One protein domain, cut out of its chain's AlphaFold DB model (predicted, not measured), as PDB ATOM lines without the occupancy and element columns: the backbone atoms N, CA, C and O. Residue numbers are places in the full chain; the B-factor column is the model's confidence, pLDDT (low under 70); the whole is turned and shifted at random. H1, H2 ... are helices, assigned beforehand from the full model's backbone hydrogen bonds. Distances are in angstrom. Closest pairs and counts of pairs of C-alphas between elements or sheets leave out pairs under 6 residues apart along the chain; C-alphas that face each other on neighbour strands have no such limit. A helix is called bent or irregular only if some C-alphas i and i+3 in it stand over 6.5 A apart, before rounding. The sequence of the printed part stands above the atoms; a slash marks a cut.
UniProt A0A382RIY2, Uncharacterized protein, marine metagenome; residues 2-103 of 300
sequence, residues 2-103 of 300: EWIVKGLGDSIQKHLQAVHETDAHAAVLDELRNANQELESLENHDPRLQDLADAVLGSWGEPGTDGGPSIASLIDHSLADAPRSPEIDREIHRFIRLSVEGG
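What this domain is: This is residues 2 to 103 of the 300 residues of an uncharacterized protein of marine metagenome (UniProt A0A382RIY2). Look for five helices, mostly crossed, with H5 nearest the middle: H2 is beside it at a shallow tilt and H3 packs on it, Leu 49 near Glu 101 at its end. H1 and H2 form a hairpin that is open to a steep tilt, and short H4 packs on H1, so that the contacts run from H4 through H1, H2 and H5 to H3. The printed part has 102 residues with five named helices, in the order H1, H2, H3, H4, H5, and no named strand; the class is all helix. The whole is compact, with a radius of gyration of the C-alphas of 13.9 A, and the C-alphas span 42 by 33 by 22 A.

How they stand to each other: Start with H1, residues 2 to 17, and H2, residues 21 to 40, a helical hairpin: they touch, run opposite ways and stand at a steep tilt of 41 degrees. H1 touches H2 with residues 11 to 16 alone, and H2 touches H1 with residues 24 to 31 alone; the closest C-alphas are those of Ile 12 and Val 28, 6.0 A apart. Go on to H3, residues 48 to 58, which is apart from H1 and H2. H4, residues 71 to 78, touches H1 and runs the same way at a steep tilt of 37 degrees, only just steep; the closest C-alphas, of Gly 9 and Ser 78, are 5.2 A apart. H3 and H4 are only just apart, 8.4 A at the closest. Last comes H5, residues 86 to 101, which touches H2 the same way at a shallow tilt of 26 degrees, with the C-alphas of Asn 36 and Phe 95 closest at 5.5 A. H5 also touches H3, opposite ways at 37 degrees, only just steep; the closest C-alphas, of Leu 49 and Glu 101, are 4.8 A apart. H1 and H5 are close but not clearly touching, the C-alphas of Ile 4 and Ser 99 being 7.8 A apart. In H1, H3, H4 and H5 each O i to N i+4 pair is within hydrogen-bond range; in H2 14 of 16 are.

Where its parts are: Find C-alpha 2 at (186.840, 168.171, 150.327); from there H1 runs 22.4 A to C-alpha 17. H2 runs 29.3 A from C-alpha 21 to C-alpha 40 at (185.308, 182.626, 135.940); it is irregular, with C-alphas 22 and 25 standing 7.5 A apart. H3 covers 15.6 A and H4 10.5 A. H5 runs 22.4 A to C-alpha 101 at (189.304, 183.039, 144.398).

The domain as a whole: The C-alphas of His 20 and Arg 48 are the two farthest apart, at 42.1 A. The printed part has no cut. The link from H1 to H2 is tight, and the link from H3 to H4, residues 59 to 70, is long. The mean pLDDT of the printed part is 86.1, and residue 65 alone is under 70.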
ATOM      1  N   GLU A   2     187.320 169.542 150.578       81.12
ATOM      2  CA  GLU A   2     186.840 168.171 150.327       81.12
ATOM      3  C   GLU A   2     185.489 168.107 149.596       81.12
ATOM      4  O   GLU A   2     185.376 167.432 148.582       81.12
ATOM      5  N   TRP A   3     184.489 168.878 150.036       81.75
ATOM      6  CA  TRP A   3     183.172 168.901 149.387       81.75
ATOM      7  C   TRP A   3     183.195 169.485 147.957       81.75
ATOM      8  O   TRP A   3     182.431 169.024 147.116       81.75
ATOM      9  N   ILE A   4     184.082 170.451 147.670       83.50
ATOM     10  CA  ILE A   4     184.253 171.065 146.336       83.50
ATOM     11  C   ILE A   4     184.833 170.030 145.375       83.50
ATOM     12  O   ILE A   4     184.295 169.790 144.299       83.50
ATOM     13  N   VAL A   5     185.924 169.387 145.799       84.56
ATOM     14  CA  VAL A   5     186.628 168.369 145.010       84.56
ATOM     15  C   VAL A   5     185.736 167.151 144.783       84.56
ATOM     16  O   VAL A   5     185.676 166.628 143.674       84.56
ATOM     17  N   LYS A   6     184.982 166.743 145.809       86.31
ATOM     18  CA  LYS A   6     183.995 165.673 145.690       86.31
ATOM     19  C   LYS A   6     182.882 166.024 144.703       86.31
ATOM     20  O   LYS A   6     182.573 165.202 143.854       86.31
ATOM     21  N   GLY A   7     182.314 167.231 144.780       85.31
ATOM     22  CA  GLY A   7     181.264 167.671 143.857       85.31
ATOM     23  C   GLY A   7     181.720 167.654 142.395       85.31
ATOM     24  O   GLY A   7     180.988 167.179 141.530       85.31
ATOM     25  N   LEU A   8     182.959 168.085 142.132       85.94
ATOM     26  CA  LEU A   8     183.572 167.959 140.809       85.94
ATOM     27  C   LEU A   8     183.720 166.487 140.386       85.94
ATOM     28  O   LEU A   8     183.372 166.137 139.261       85.94
ATOM     29  N   GLY A   9     184.212 165.627 141.282       86.19
ATOM     30  CA  GLY A   9     184.369 164.196 141.012       86.19
ATOM     31  C   GLY A   9     183.051 163.499 140.685       86.19
ATOM     32  O   GLY A   9     182.977 162.775 139.693       86.19
ATOM     33  N   ASP A  10     181.992 163.792 141.441       88.00
ATOM     34  CA  ASP A  10     180.645 163.271 141.197       88.00
ATOM     35  C   ASP A  10     180.123 163.707 139.808       88.00
ATOM     36  O   ASP A  10     179.525 162.901 139.086       88.00
ATOM     37  N   SER A  11     180.385 164.957 139.393       85.81
ATOM     38  CA  SER A  11     179.993 165.468 138.068       85.81
ATOM     39  C   SER A  11     180.749 164.782 136.927       85.81
ATOM     40  O   SER A  11     180.141 164.294 135.970       85.81
ATOM     41  N   ILE A  12     182.074 164.654 137.061       87.69
ATOM     42  CA  ILE A  12     182.927 163.961 136.086       87.69
ATOM     43  C   ILE A  12     182.516 162.492 135.962       87.69
ATOM     44  O   ILE A  12     182.372 161.985 134.849       87.69
ATOM     45  N   GLN A  13     182.274 161.803 137.079       86.50
ATOM     46  CA  GLN A  13     181.867 160.398 137.069       86.50
ATOM     47  C   GLN A  13     180.532 160.203 136.341       86.50
ATOM     48  O   GLN A  13     180.383 159.264 135.556       86.50
ATOM     49  N   LYS A  14     179.570 161.106 136.559       85.69
ATOM     50  CA  LYS A  14     178.281 161.084 135.864       85.69
ATOM     51  C   LYS A  14     178.445 161.257 134.350       85.69
ATOM     52  O   LYS A  14     177.798 160.537 133.593       85.69
ATOM     53  N   HIS A  15     179.317 162.164 133.909       83.12
ATOM     54  CA  HIS A  15     179.612 162.345 132.485       83.12
ATOM     55  C   HIS A  15     180.341 161.143 131.877       83.12
ATOM     56  O   HIS A  15     179.977 160.700 130.790       83.12
ATOM     57  N   LEU A  16     181.300 160.548 132.589       85.31
ATOM     58  CA  LEU A  16     182.015 159.355 132.123       85.31
ATOM     59  C   LEU A  16     181.093 158.144 131.928       85.31
ATOM     60  O   LEU A  16     181.286 157.380 130.988       85.31
ATOM     61  N   GLN A  17     180.057 157.983 132.756       84.38
ATOM     62  CA  GLN A  17     179.061 156.914 132.586       84.38
ATOM     63  C   GLN A  17     178.226 157.048 131.300       84.38
ATOM     64  O   GLN A  17     177.652 156.059 130.844       84.38
ATOM     65  N   ALA A  18     178.137 158.250 130.728       80.00
ATOM     66  CA  ALA A  18     177.332 158.539 129.543       80.00
ATOM     67  C   ALA A  18     178.122 158.452 128.224       80.00
ATOM     68  O   ALA A  18     177.532 158.593 127.152       80.00
ATOM     69  N   VAL A  19     179.438 158.238 128.288       82.19
ATOM     70  CA  VAL A  19     180.353 158.392 127.151       82.19
ATOM     71  C   VAL A  19     181.133 157.095 126.903       82.19
ATOM     72  O   VAL A  19     181.406 156.322 127.819       82.19
ATOM     73  N   HIS A  20     181.480 156.821 125.642       78.50
ATOM     74  CA  HIS A  20     182.335 155.686 125.295       78.50
ATOM     75  C   HIS A  20     183.763 155.872 125.840       78.50
ATOM     76  O   HIS A  20     184.301 156.973 125.855       78.50
ATOM     77  N   GLU A  21     184.416 154.772 126.224       71.12
ATOM     78  CA  GLU A  21     185.750 154.772 126.853       71.12
ATOM     79  C   GLU A  21     186.829 155.508 126.030       71.12
ATOM     80  O   GLU A  21     187.723 156.136 126.592       71.12
ATOM     81  N   THR A  22     186.720 155.503 124.698       72.94
ATOM     82  CA  THR A  22     187.636 156.219 123.791       72.94
ATOM     83  C   THR A  22     187.530 157.741 123.871       72.94
ATOM     84  O   THR A  22     188.491 158.426 123.530       72.94
ATOM     85  N   ASP A  23     186.405 158.264 124.355       85.31
ATOM     86  CA  ASP A  23     186.123 159.698 124.442       85.31
ATOM     87  C   ASP A  23     186.245 160.223 125.886       85.31
ATOM     88  O   ASP A  23     186.079 161.416 126.138       85.31
ATOM     89  N   ALA A  24     186.596 159.351 126.842       84.88
ATOM     90  CA  ALA A  24     186.687 159.673 128.267       84.88
ATOM     91  C   ALA A  24     187.627 160.855 128.561       84.88
ATOM     92  O   ALA A  24     187.319 161.700 129.397       84.88
ATOM     93  N   HIS A  25     188.763 160.947 127.858       90.44
ATOM     94  CA  HIS A  25     189.716 162.052 128.033       90.44
ATOM     95  C   HIS A  25     189.112 163.405 127.636       90.44
ATOM     96  O   HIS A  25     189.197 164.361 128.406       90.44
ATOM     97  N   ALA A  26     188.459 163.466 126.473       89.38
ATOM     98  CA  ALA A  26     187.804 164.677 125.992       89.38
ATOM     99  C   ALA A  26     186.635 165.078 126.906       89.38
ATOM    100  O   ALA A  26     186.533 166.241 127.279       89.38
ATOM    101  N   ALA A  27     185.829 164.106 127.344       89.06
ATOM    102  CA  ALA A  27     184.697 164.344 128.235       89.06
ATOM    103  C   ALA A  27     185.116 164.966 129.579       89.06
ATOM    104  O   ALA A  27     184.515 165.943 130.017       89.06
ATOM    105  N   VAL A  28     186.172 164.448 130.221       91.38
ATOM    106  CA  VAL A  28     186.690 165.032 131.474       91.38
ATOM    107  C   VAL A  28     187.216 166.447 131.253       91.38
ATOM    108  O   VAL A  28     186.996 167.329 132.082       91.38
ATOM    109  N   LEU A  29     187.921 166.672 130.145       93.06
ATOM    110  CA  LEU A  29     188.495 167.976 129.841       93.06
ATOM    111  C   LEU A  29     187.414 169.031 129.575       93.06
ATOM    112  O   LEU A  29     187.547 170.160 130.042       93.06
ATOM    113  N   ASP A  30     186.360 168.666 128.849       91.44
ATOM    114  CA  ASP A  30     185.226 169.548 128.584       91.44
ATOM    115  C   ASP A  30     184.472 169.873 129.875       91.44
ATOM    116  O   ASP A  30     184.191 171.041 130.133       91.44
ATOM    117  N   GLU A  31     184.249 168.885 130.744       91.81
ATOM    118  CA  GLU A  31     183.607 169.108 132.042       91.81
ATOM    119  C   GLU A  31     184.411 170.063 132.935       91.81
ATOM    120  O   GLU A  31     183.866 171.019 133.488       91.81
ATOM    121  N   LEU A  32     185.728 169.859 133.035       93.25
ATOM    122  CA  LEU A  32     186.609 170.749 133.795       93.25
ATOM    123  C   LEU A  32     186.615 172.173 133.231       93.25
ATOM    124  O   LEU A  32     186.619 173.141 133.991       93.25
ATOM    125  N   ARG A  33     186.623 172.319 131.903       94.88
ATOM    126  CA  ARG A  33     186.594 173.631 131.245       94.88
ATOM    127  C   ARG A  33     185.272 174.343 131.461       94.88
ATOM    128  O   ARG A  33     185.298 175.540 131.728       94.88
ATOM    129  N   ASN A  34     184.158 173.621 131.386       92.06
ATOM    130  CA  ASN A  34     182.837 174.164 131.676       92.06
ATOM    131  C   ASN A  34     182.771 174.646 133.128       92.06
ATOM    132  O   ASN A  34     182.450 175.807 133.365       92.06
ATOM    133  N   ALA A  35     183.201 173.817 134.085       90.56
ATOM    134  CA  ALA A  35     183.266 174.200 135.494       90.56
ATOM    135  C   ALA A  35     184.173 175.426 135.726       90.56
ATOM    136  O   ALA A  35     183.816 176.344 136.465       90.56
ATOM    137  N   ASN A  36     185.332 175.488 135.065       93.31
ATOM    138  CA  ASN A  36     186.228 176.645 135.139       93.31
ATOM    139  C   ASN A  36     185.595 177.908 134.548       93.31
ATOM    140  O   ASN A  36     185.719 178.979 135.132       93.31
ATOM    141  N   GLN A  37     184.900 177.795 133.417       92.62
ATOM    142  CA  GLN A  37     184.220 178.918 132.780       92.62
ATOM    143  C   GLN A  37     183.066 179.446 133.645       92.62
ATOM    144  O   GLN A  37     182.887 180.659 133.751       92.62
ATOM    145  N   GLU A  38     182.313 178.556 134.293       88.56
ATOM    146  CA  GLU A  38     181.290 178.935 135.270       88.56
ATOM    147  C   GLU A  38     181.908 179.707 136.437       88.56
ATOM    148  O   GLU A  38     181.442 180.799 136.754       88.56
ATOM    149  N   LEU A  39     182.996 179.204 137.026       88.06
ATOM    150  CA  LEU A  39     183.679 179.888 138.126       88.06
ATOM    151  C   LEU A  39     184.273 181.241 137.705       88.06
ATOM    152  O   LEU A  39     184.226 182.189 138.481       88.06
ATOM    153  N   GLU A  40     184.794 181.360 136.484       89.00
ATOM    154  CA  GLU A  40     185.308 182.626 135.940       89.00
ATOM    155  C   GLU A  40     184.223 183.671 135.694       89.00
ATOM    156  O   GLU A  40     184.511 184.868 135.694       89.00
ATOM    157  N   SER A  41     182.979 183.234 135.487       85.38
ATOM    158  CA  SER A  41     181.840 184.141 135.360       85.38
ATOM    159  C   SER A  41     181.411 184.753 136.699       85.38
ATOM    160  O   SER A  41     180.674 185.740 136.710       85.38
ATOM    161  N   LEU A  42     181.869 184.191 137.823       81.19
ATOM    162  CA  LEU A  42     181.538 184.682 139.153       81.19
ATOM    163  C   LEU A  42     182.372 185.921 139.491       81.19
ATOM    164  O   LEU A  42     183.589 185.960 139.304       81.19
ATOM    165  N   GLU A  43     181.718 186.939 140.044       75.50
ATOM    166  CA  GLU A  43     182.416 188.122 140.535       75.50
ATOM    167  C   GLU A  43     183.278 187.778 141.757       75.50
ATOM    168  O   GLU A  43     182.808 187.231 142.755       75.50
ATOM    169  N   ASN A  44     184.558 188.155 141.706       75.38
ATOM    170  CA  ASN A  44     185.423 188.078 142.874       75.38
ATOM    171  C   ASN A  44     185.115 189.246 143.822       75.38
ATOM    172  O   ASN A  44     185.451 190.402 143.554       75.38
ATOM    173  N   HIS A  45     184.495 188.926 144.954       72.69
ATOM    174  CA  HIS A  45     184.094 189.907 145.958       72.69
ATOM    175  C   HIS A  45     185.146 190.160 147.057       72.69
ATOM    176  O   HIS A  45     184.979 191.091 147.853       72.69
ATOM    177  N   ASP A  46     186.240 189.389 147.093       83.94
ATOM    178  CA  ASP A  46     187.325 189.534 148.067       83.94
ATOM    179  C   ASP A  46     188.702 189.327 147.415       83.94
ATOM    180  O   ASP A  46     189.205 188.202 147.336       83.94
ATOM    181  N   PRO A  47     189.380 190.417 147.013       82.62
ATOM    182  CA  PRO A  47     190.679 190.340 146.346       82.62
ATOM    183  C   PRO A  47     191.752 189.575 147.135       82.62
ATOM    184  O   PRO A  47     192.684 189.041 146.545       82.62
ATOM    185  N   ARG A  48     191.626 189.482 148.469       84.81
ATOM    186  CA  ARG A  48     192.580 188.741 149.313       84.81
ATOM    187  C   ARG A  48     192.474 187.226 149.159       84.81
ATOM    188  O   ARG A  48     193.359 186.510 149.621       84.81
ATOM    189  N   LEU A  49     191.424 186.726 148.508       85.94
ATOM    190  CA  LEU A  49     191.308 185.308 148.186       85.94
ATOM    191  C   LEU A  49     192.335 184.860 147.138       85.94
ATOM    192  O   LEU A  49     192.646 183.676 147.097       85.94
ATOM    193  N   GLN A  50     192.920 185.776 146.357       87.19
ATOM    194  CA  GLN A  50     194.024 185.453 145.440       87.19
ATOM    195  C   GLN A  50     195.287 185.032 146.201       87.19
ATOM    196  O   GLN A  50     195.821 183.952 145.957       87.19
ATOM    197  N   ASP A  51     195.695 185.825 147.196       86.12
ATOM    198  CA  ASP A  51     196.825 185.487 148.076       86.12
ATOM    199  C   ASP A  51     196.574 184.155 148.805       86.12
ATOM    200  O   ASP A  51     197.480 183.347 149.025       86.12
ATOM    201  N   LEU A  52     195.314 183.910 149.176       84.81
ATOM    202  CA  LEU A  52     194.908 182.669 149.814       84.81
ATOM    203  C   LEU A  52     194.960 181.478 148.851       84.81
ATOM    204  O   LEU A  52     195.415 180.408 149.247       84.81
ATOM    205  N   ALA A  53     194.525 181.649 147.603       88.31
ATOM    206  CA  ALA A  53     194.612 180.621 146.576       88.31
ATOM    207  C   ALA A  53     196.072 180.234 146.313       88.31
ATOM    208  O   ALA A  53     196.382 179.046 146.238       88.31
ATOM    209  N   ASP A  54     196.979 181.211 146.270       89.06
ATOM    210  CA  ASP A  54     198.417 180.961 146.157       89.06
ATOM    211  C   ASP A  54     198.951 180.147 147.343       89.06
ATOM    212  O   ASP A  54     199.695 179.184 147.144       89.06
ATOM    213  N   ALA A  55     198.535 180.465 148.572       85.06
ATOM    214  CA  ALA A  55     198.924 179.709 149.764       85.06
ATOM    215  C   ALA A  55     198.359 178.272 149.774       85.06
ATOM    216  O   ALA A  55     199.068 177.316 150.102       85.06
ATOM    217  N   VAL A  56     197.092 178.104 149.384       84.62
ATOM    218  CA  VAL A  56     196.423 176.797 149.266       84.62
ATOM    219  C   VAL A  56     197.117 175.935 148.209       84.62
ATOM    220  O   VAL A  56     197.414 174.769 148.453       84.62
ATOM    221  N   LEU A  57     197.446 176.503 147.048       87.88
ATOM    222  CA  LEU A  57     198.155 175.786 145.986       87.88
ATOM    223  C   LEU A  57     199.627 175.530 146.330       87.88
ATOM    224  O   LEU A  57     200.175 174.505 145.929       87.88
ATOM    225  N   GLY A  58     200.269 176.411 147.099       87.06
ATOM    226  CA  GLY A  58     201.630 176.207 147.598       87.06
ATOM    227  C   GLY A  58     201.756 175.019 148.559       87.06
ATOM    228  O   GLY A  58     202.808 174.391 148.612       87.06
ATOM    229  N   SER A  59     200.671 174.670 149.256       85.12
ATOM    230  CA  SER A  59     200.584 173.540 150.196       85.12
ATOM    231  C   SER A  59     199.937 172.285 149.588       85.12
ATOM    232  O   SER A  59     199.522 171.381 150.308       85.12
ATOM    233  N   TRP A  60     199.882 172.180 148.253       86.56
ATOM    234  CA  TRP A  60     199.167 171.132 147.506       86.56
ATOM    235  C   TRP A  60     199.355 169.694 148.021       86.56
ATOM    236  O   TRP A  60     198.394 168.927 148.119       86.56
ATOM    237  N   GLY A  61     200.601 169.318 148.321       86.88
ATOM    238  CA  GLY A  61     200.967 167.977 148.784       86.88
ATOM    239  C   GLY A  61     201.080 167.838 150.302       86.88
ATOM    240  O   GLY A  61     201.313 166.732 150.787       86.88
ATOM    241  N   GLU A  62     200.938 168.928 151.052       86.69
ATOM    242  CA  GLU A  62     201.099 168.921 152.502       86.69
ATOM    243  C   GLU A  62     199.803 168.451 153.182       86.69
ATOM    244  O   GLU A  62     198.708 168.777 152.713       86.69
ATOM    245  N   PRO A  63     199.885 167.665 154.271       81.88
ATOM    246  CA  PRO A  63     198.714 167.348 155.080       81.88
ATOM    247  C   PRO A  63     198.037 168.626 155.581       81.88
ATOM    248  O   PRO A  63     198.710 169.606 155.903       81.88
ATOM    249  N   GLY A  64     196.709 168.601 155.693       73.38
ATOM    250  CA  GLY A  64     195.961 169.719 156.261       73.38
ATOM    251  C   GLY A  64     196.423 170.044 157.686       73.38
ATOM    252  O   GLY A  64     196.911 169.169 158.405       73.38
ATOM    253  N   THR A  65     196.225 171.289 158.124       68.56
ATOM    254  CA  THR A  65     196.648 171.779 159.454       68.56
ATOM    255  C   THR A  65     196.119 170.942 160.619       68.56
ATOM    256  O   THR A  65     196.755 170.873 161.667       68.56
ATOM    257  N   ASP A  66     194.995 170.258 160.409       72.12
ATOM    258  CA  ASP A  66     194.320 169.430 161.409       72.12
ATOM    259  C   ASP A  66     194.713 167.940 161.298       72.12
ATOM    260  O   ASP A  66     194.069 167.069 161.881       72.12
ATOM    261  N   GLY A  67     195.753 167.622 160.516       75.81
ATOM    262  CA  GLY A  67     196.162 166.251 160.188       75.81
ATOM    263  C   GLY A  67     195.306 165.578 159.108       75.81
ATOM    264  O   GLY A  67     195.407 164.368 158.914       75.81
ATOM    265  N   GLY A  68     194.456 166.346 158.417       78.62
ATOM    266  CA  GLY A  68     193.633 165.873 157.301       78.62
ATOM    267  C   GLY A  68     194.440 165.554 156.030       78.62
ATOM    268  O   GLY A  68     195.620 165.910 155.938       78.62
ATOM    269  N   PRO A  69     193.824 164.893 155.031       83.69
ATOM    270  CA  PRO A  69     194.480 164.578 153.761       83.69
ATOM    271  C   PRO A  69     194.930 165.848 153.025       83.69
ATOM    272  O   PRO A  69     194.312 166.906 153.156       83.69
ATOM    273  N   SER A  70     196.002 165.735 152.236       88.75
ATOM    274  CA  SER A  70     196.446 166.822 151.360       88.75
ATOM    275  C   SER A  70     195.455 167.052 150.218       88.75
ATOM    276  O   SER A  70     194.642 166.182 149.891       88.75
ATOM    277  N   ILE A  71     195.542 168.217 149.571       86.50
ATOM    278  CA  ILE A  71     194.708 168.542 148.403       86.50
ATOM    279  C   ILE A  71     194.962 167.532 147.280       86.50
ATOM    280  O   ILE A  71     194.007 167.032 146.689       86.50
ATOM    281  N   ALA A  72     196.227 167.171 147.054       88.81
ATOM    282  CA  ALA A  72     196.606 166.125 146.109       88.81
ATOM    283  C   ALA A  72     195.884 164.802 146.404       88.81
ATOM    284  O   ALA A  72     195.239 164.242 145.524       88.81
ATOM    285  N   SER A  73     195.918 164.337 147.658       89.25
ATOM    286  CA  SER A  73     195.266 163.082 148.047       89.25
ATOM    287  C   SER A  73     193.743 163.138 147.934       89.25
ATOM    288  O   SER A  73     193.132 162.138 147.571       89.25
ATOM    289  N   LEU A  74     193.125 164.288 148.223       87.56
ATOM    290  CA  LEU A  74     191.686 164.483 148.024       87.56
ATOM    291  C   LEU A  74     191.308 164.380 146.545       87.56
ATOM    292  O   LEU A  74     190.341 163.705 146.208       87.56
ATOM    293  N   ILE A  75     192.083 165.013 145.666       89.38
ATOM    294  CA  ILE A  75     191.859 164.977 144.218       89.38
ATOM    295  C   ILE A  75     192.058 163.567 143.679       89.38
ATOM    296  O   ILE A  75     191.196 163.069 142.964       89.38
ATOM    297  N   ASP A  76     193.150 162.907 144.052       89.56
ATOM    298  CA  ASP A  76     193.435 161.545 143.601       89.56
ATOM    299  C   ASP A  76     192.369 160.555 144.083       89.56
ATOM    300  O   ASP A  76     192.031 159.615 143.369       89.56
ATOM    301  N   HIS A  77     191.799 160.779 145.271       88.75
ATOM    302  CA  HIS A  77     190.686 159.984 145.771       88.75
ATOM    303  C   HIS A  77     189.377 160.261 145.017       88.75
ATOM    304  O   HIS A  77     188.709 159.320 144.596       88.75
ATOM    305  N   SER A  78     189.000 161.531 144.841       86.62
ATOM    306  CA  SER A  78     187.737 161.912 144.193       86.62
ATOM    307  C   SER A  78     187.737 161.718 142.676       86.62
ATOM    308  O   SER A  78     186.669 161.582 142.090       86.62
ATOM    309  N   LEU A  79     188.910 161.700 142.040       86.94
ATOM    310  CA  LEU A  79     189.086 161.536 140.593       86.94
ATOM    311  C   LEU A  79     189.811 160.229 140.240       86.94
ATOM    312  O   LEU A  79     190.459 160.153 139.198       86.94
ATOM    313  N   ALA A  80     189.716 159.203 141.092       85.75
ATOM    314  CA  ALA A  80     190.435 157.939 140.918       85.75
ATOM    315  C   ALA A  80     190.143 157.244 139.571       85.75
ATOM    316  O   ALA A  80     191.042 156.643 138.985       85.75
ATOM    317  N   ASP A  81     188.909 157.364 139.072       83.75
ATOM    318  CA  ASP A  81     188.451 156.740 137.822       83.75
ATOM    319  C   ASP A  81     188.620 157.649 136.588       83.75
ATOM    320  O   ASP A  81     188.327 157.238 135.464       83.75
ATOM    321  N   ALA A  82     189.076 158.894 136.770       85.88
ATOM    322  CA  ALA A  82     189.235 159.844 135.677       85.88
ATOM    323  C   ALA A  82     190.602 159.675 134.985       85.88
ATOM    324  O   ALA A  82     191.628 159.523 135.658       85.88
ATOM    325  N   PRO A  83     190.671 159.755 133.640       88.31
ATOM    326  CA  PRO A  83     191.947 159.791 132.937       88.31
ATOM    327  C   PRO A  83     192.788 160.985 133.406       88.31
ATOM    328  O   PRO A  83     192.272 162.079 133.628       88.31
ATOM    329  N   ARG A  84     194.104 160.788 133.524       88.81
ATOM    330  CA  ARG A  84     195.058 161.846 133.888       88.81
ATOM    331  C   ARG A  84     195.932 162.205 132.693       88.81
ATOM    332  O   ARG A  84     196.442 161.332 131.993       88.81
ATOM    333  N   SER A  85     196.113 163.500 132.471       92.38
ATOM    334  CA  SER A  85     197.072 164.049 131.513       92.38
ATOM    335  C   SER A  85     197.558 165.415 132.004       92.38
ATOM    336  O   SER A  85     196.877 166.033 132.825       92.38
ATOM    337  N   PRO A  86     198.688 165.934 131.488       93.44
ATOM    338  CA  PRO A  86     199.180 167.262 131.856       93.44
ATOM    339  C   PRO A  86     198.150 168.384 131.644       93.44
ATOM    340  O   PRO A  86     198.145 169.374 132.373       93.44
ATOM    341  N   GLU A  87     197.280 168.243 130.643       93.81
ATOM    342  CA  GLU A  87     196.188 169.175 130.358       93.81
ATOM    343  C   GLU A  87     195.081 169.086 131.412       93.81
ATOM    344  O   GLU A  87     194.663 170.117 131.930       93.81
ATOM    345  N   ILE A  88     194.648 167.871 131.764       93.06
ATOM    346  CA  ILE A  88     193.638 167.640 132.808       93.06
ATOM    347  C   ILE A  88     194.149 168.151 134.157       93.06
ATOM    348  O   ILE A  88     193.445 168.883 134.844       93.06
ATOM    349  N   ASP A  89     195.402 167.853 134.502       92.19
ATOM    350  CA  ASP A  89     196.021 168.325 135.742       92.19
ATOM    351  C   ASP A  89     196.063 169.858 135.802       92.19
ATOM    352  O   ASP A  89     195.787 170.452 136.846       92.19
ATOM    353  N   ARG A  90     196.354 170.522 134.674       94.50
ATOM    354  CA  ARG A  90     196.321 171.987 134.588       94.50
ATOM    355  C   ARG A  90     194.918 172.539 134.835       94.50
ATOM    356  O   ARG A  90     194.791 173.516 135.571       94.50
ATOM    357  N   GLU A  91     193.886 171.943 134.241       95.31
ATOM    358  CA  GLU A  91     192.507 172.396 134.450       95.31
ATOM    359  C   GLU A  91     192.012 172.109 135.875       95.31
ATOM    360  O   GLU A  91     191.307 172.944 136.433       95.31
ATOM    361  N   ILE A  92     192.447 171.014 136.511       93.00
ATOM    362  CA  ILE A  92     192.189 170.754 137.937       93.00
ATOM    363  C   ILE A  92     192.851 171.834 138.804       93.00
ATOM    364  O   ILE A  92     192.210 172.404 139.683       93.00
ATOM    365  N   HIS A  93     194.123 172.166 138.559       92.69
ATOM    366  CA  HIS A  93     194.798 173.245 139.289       92.69
ATOM    367  C   HIS A  93     194.077 174.589 139.128       92.69
ATOM    368  O   HIS A  93     193.920 175.325 140.107       92.69
ATOM    369  N   ARG A  94     193.616 174.899 137.910       93.88
ATOM    370  CA  ARG A  94     192.813 176.095 137.628       93.88
ATOM    371  C   ARG A  94     191.477 176.059 138.372       93.88
ATOM    372  O   ARG A  94     191.136 177.051 139.005       93.88
ATOM    373  N   PHE A  95     190.793 174.921 138.395       92.44
ATOM    374  CA  PHE A  95     189.538 174.743 139.124       92.44
ATOM    375  C   PHE A  95     189.687 175.016 140.619       92.44
ATOM    376  O   PHE A  95     188.898 175.762 141.199       92.44
ATOM    377  N   ILE A  96     190.731 174.471 141.246       90.12
ATOM    378  CA  ILE A  96     191.006 174.702 142.669       90.12
ATOM    379  C   ILE A  96     191.290 176.181 142.934       90.12
ATOM    380  O   ILE A  96     190.748 176.738 143.889       90.12
ATOM    381  N   ARG A  97     192.094 176.826 142.079       91.50
ATOM    382  CA  ARG A  97     192.360 178.265 142.169       91.50
ATOM    383  C   ARG A  97     191.063 179.067 142.125       91.50
ATOM    384  O   ARG A  97     190.778 179.809 143.060       91.50
ATOM    385  N   LEU A  98     190.277 178.883 141.068       90.00
ATOM    386  CA  LEU A  98     189.042 179.626 140.831       90.00
ATOM    387  C   LEU A  98     188.003 179.378 141.930       90.00
ATOM    388  O   LEU A  98     187.313 180.303 142.343       90.00
ATOM    389  N   SER A  99     187.941 178.159 142.471       87.06
ATOM    390  CA  SER A  99     187.057 177.824 143.596       87.06
ATOM    391  C   SER A  99     187.402 178.609 144.865       87.06
ATOM    392  O   SER A  99     186.509 178.992 145.621       87.06
ATOM    393  N   VAL A 100     188.693 178.850 145.117       87.00
ATOM    394  CA  VAL A 100     189.148 179.663 146.253       87.00
ATOM    395  C   VAL A 100     188.950 181.149 145.965       87.00
ATOM    396  O   VAL A 100     188.387 181.849 146.799       87.00
ATOM    397  N   GLU A 101     189.373 181.624 144.791       87.38
ATOM    398  CA  GLU A 101     189.304 183.039 144.398       87.38
ATOM    399  C   GLU A 101     187.864 183.552 144.276       87.38
ATOM    400  O   GLU A 101     187.583 184.677 144.680       87.38
ATOM    401  N   GLY A 102     186.947 182.728 143.766       79.12
ATOM    402  CA  GLY A 102     185.528 183.064 143.640       79.12
ATOM    403  C   GLY A 102     184.753 182.988 144.959       79.12
ATOM    404  O   GLY A 102     183.609 183.430 145.022       79.12
ATOM    405  N   GLY A 103     185.334 182.414 146.021       71.62
ATOM    406  CA  GLY A 103     184.705 182.327 147.344       71.62
ATOM    407  C   GLY A 103     183.419 181.486 147.401       71.62
ATOM    408  O   GLY A 103     182.712 181.497 148.410       71.62
TER     409      GLY A 103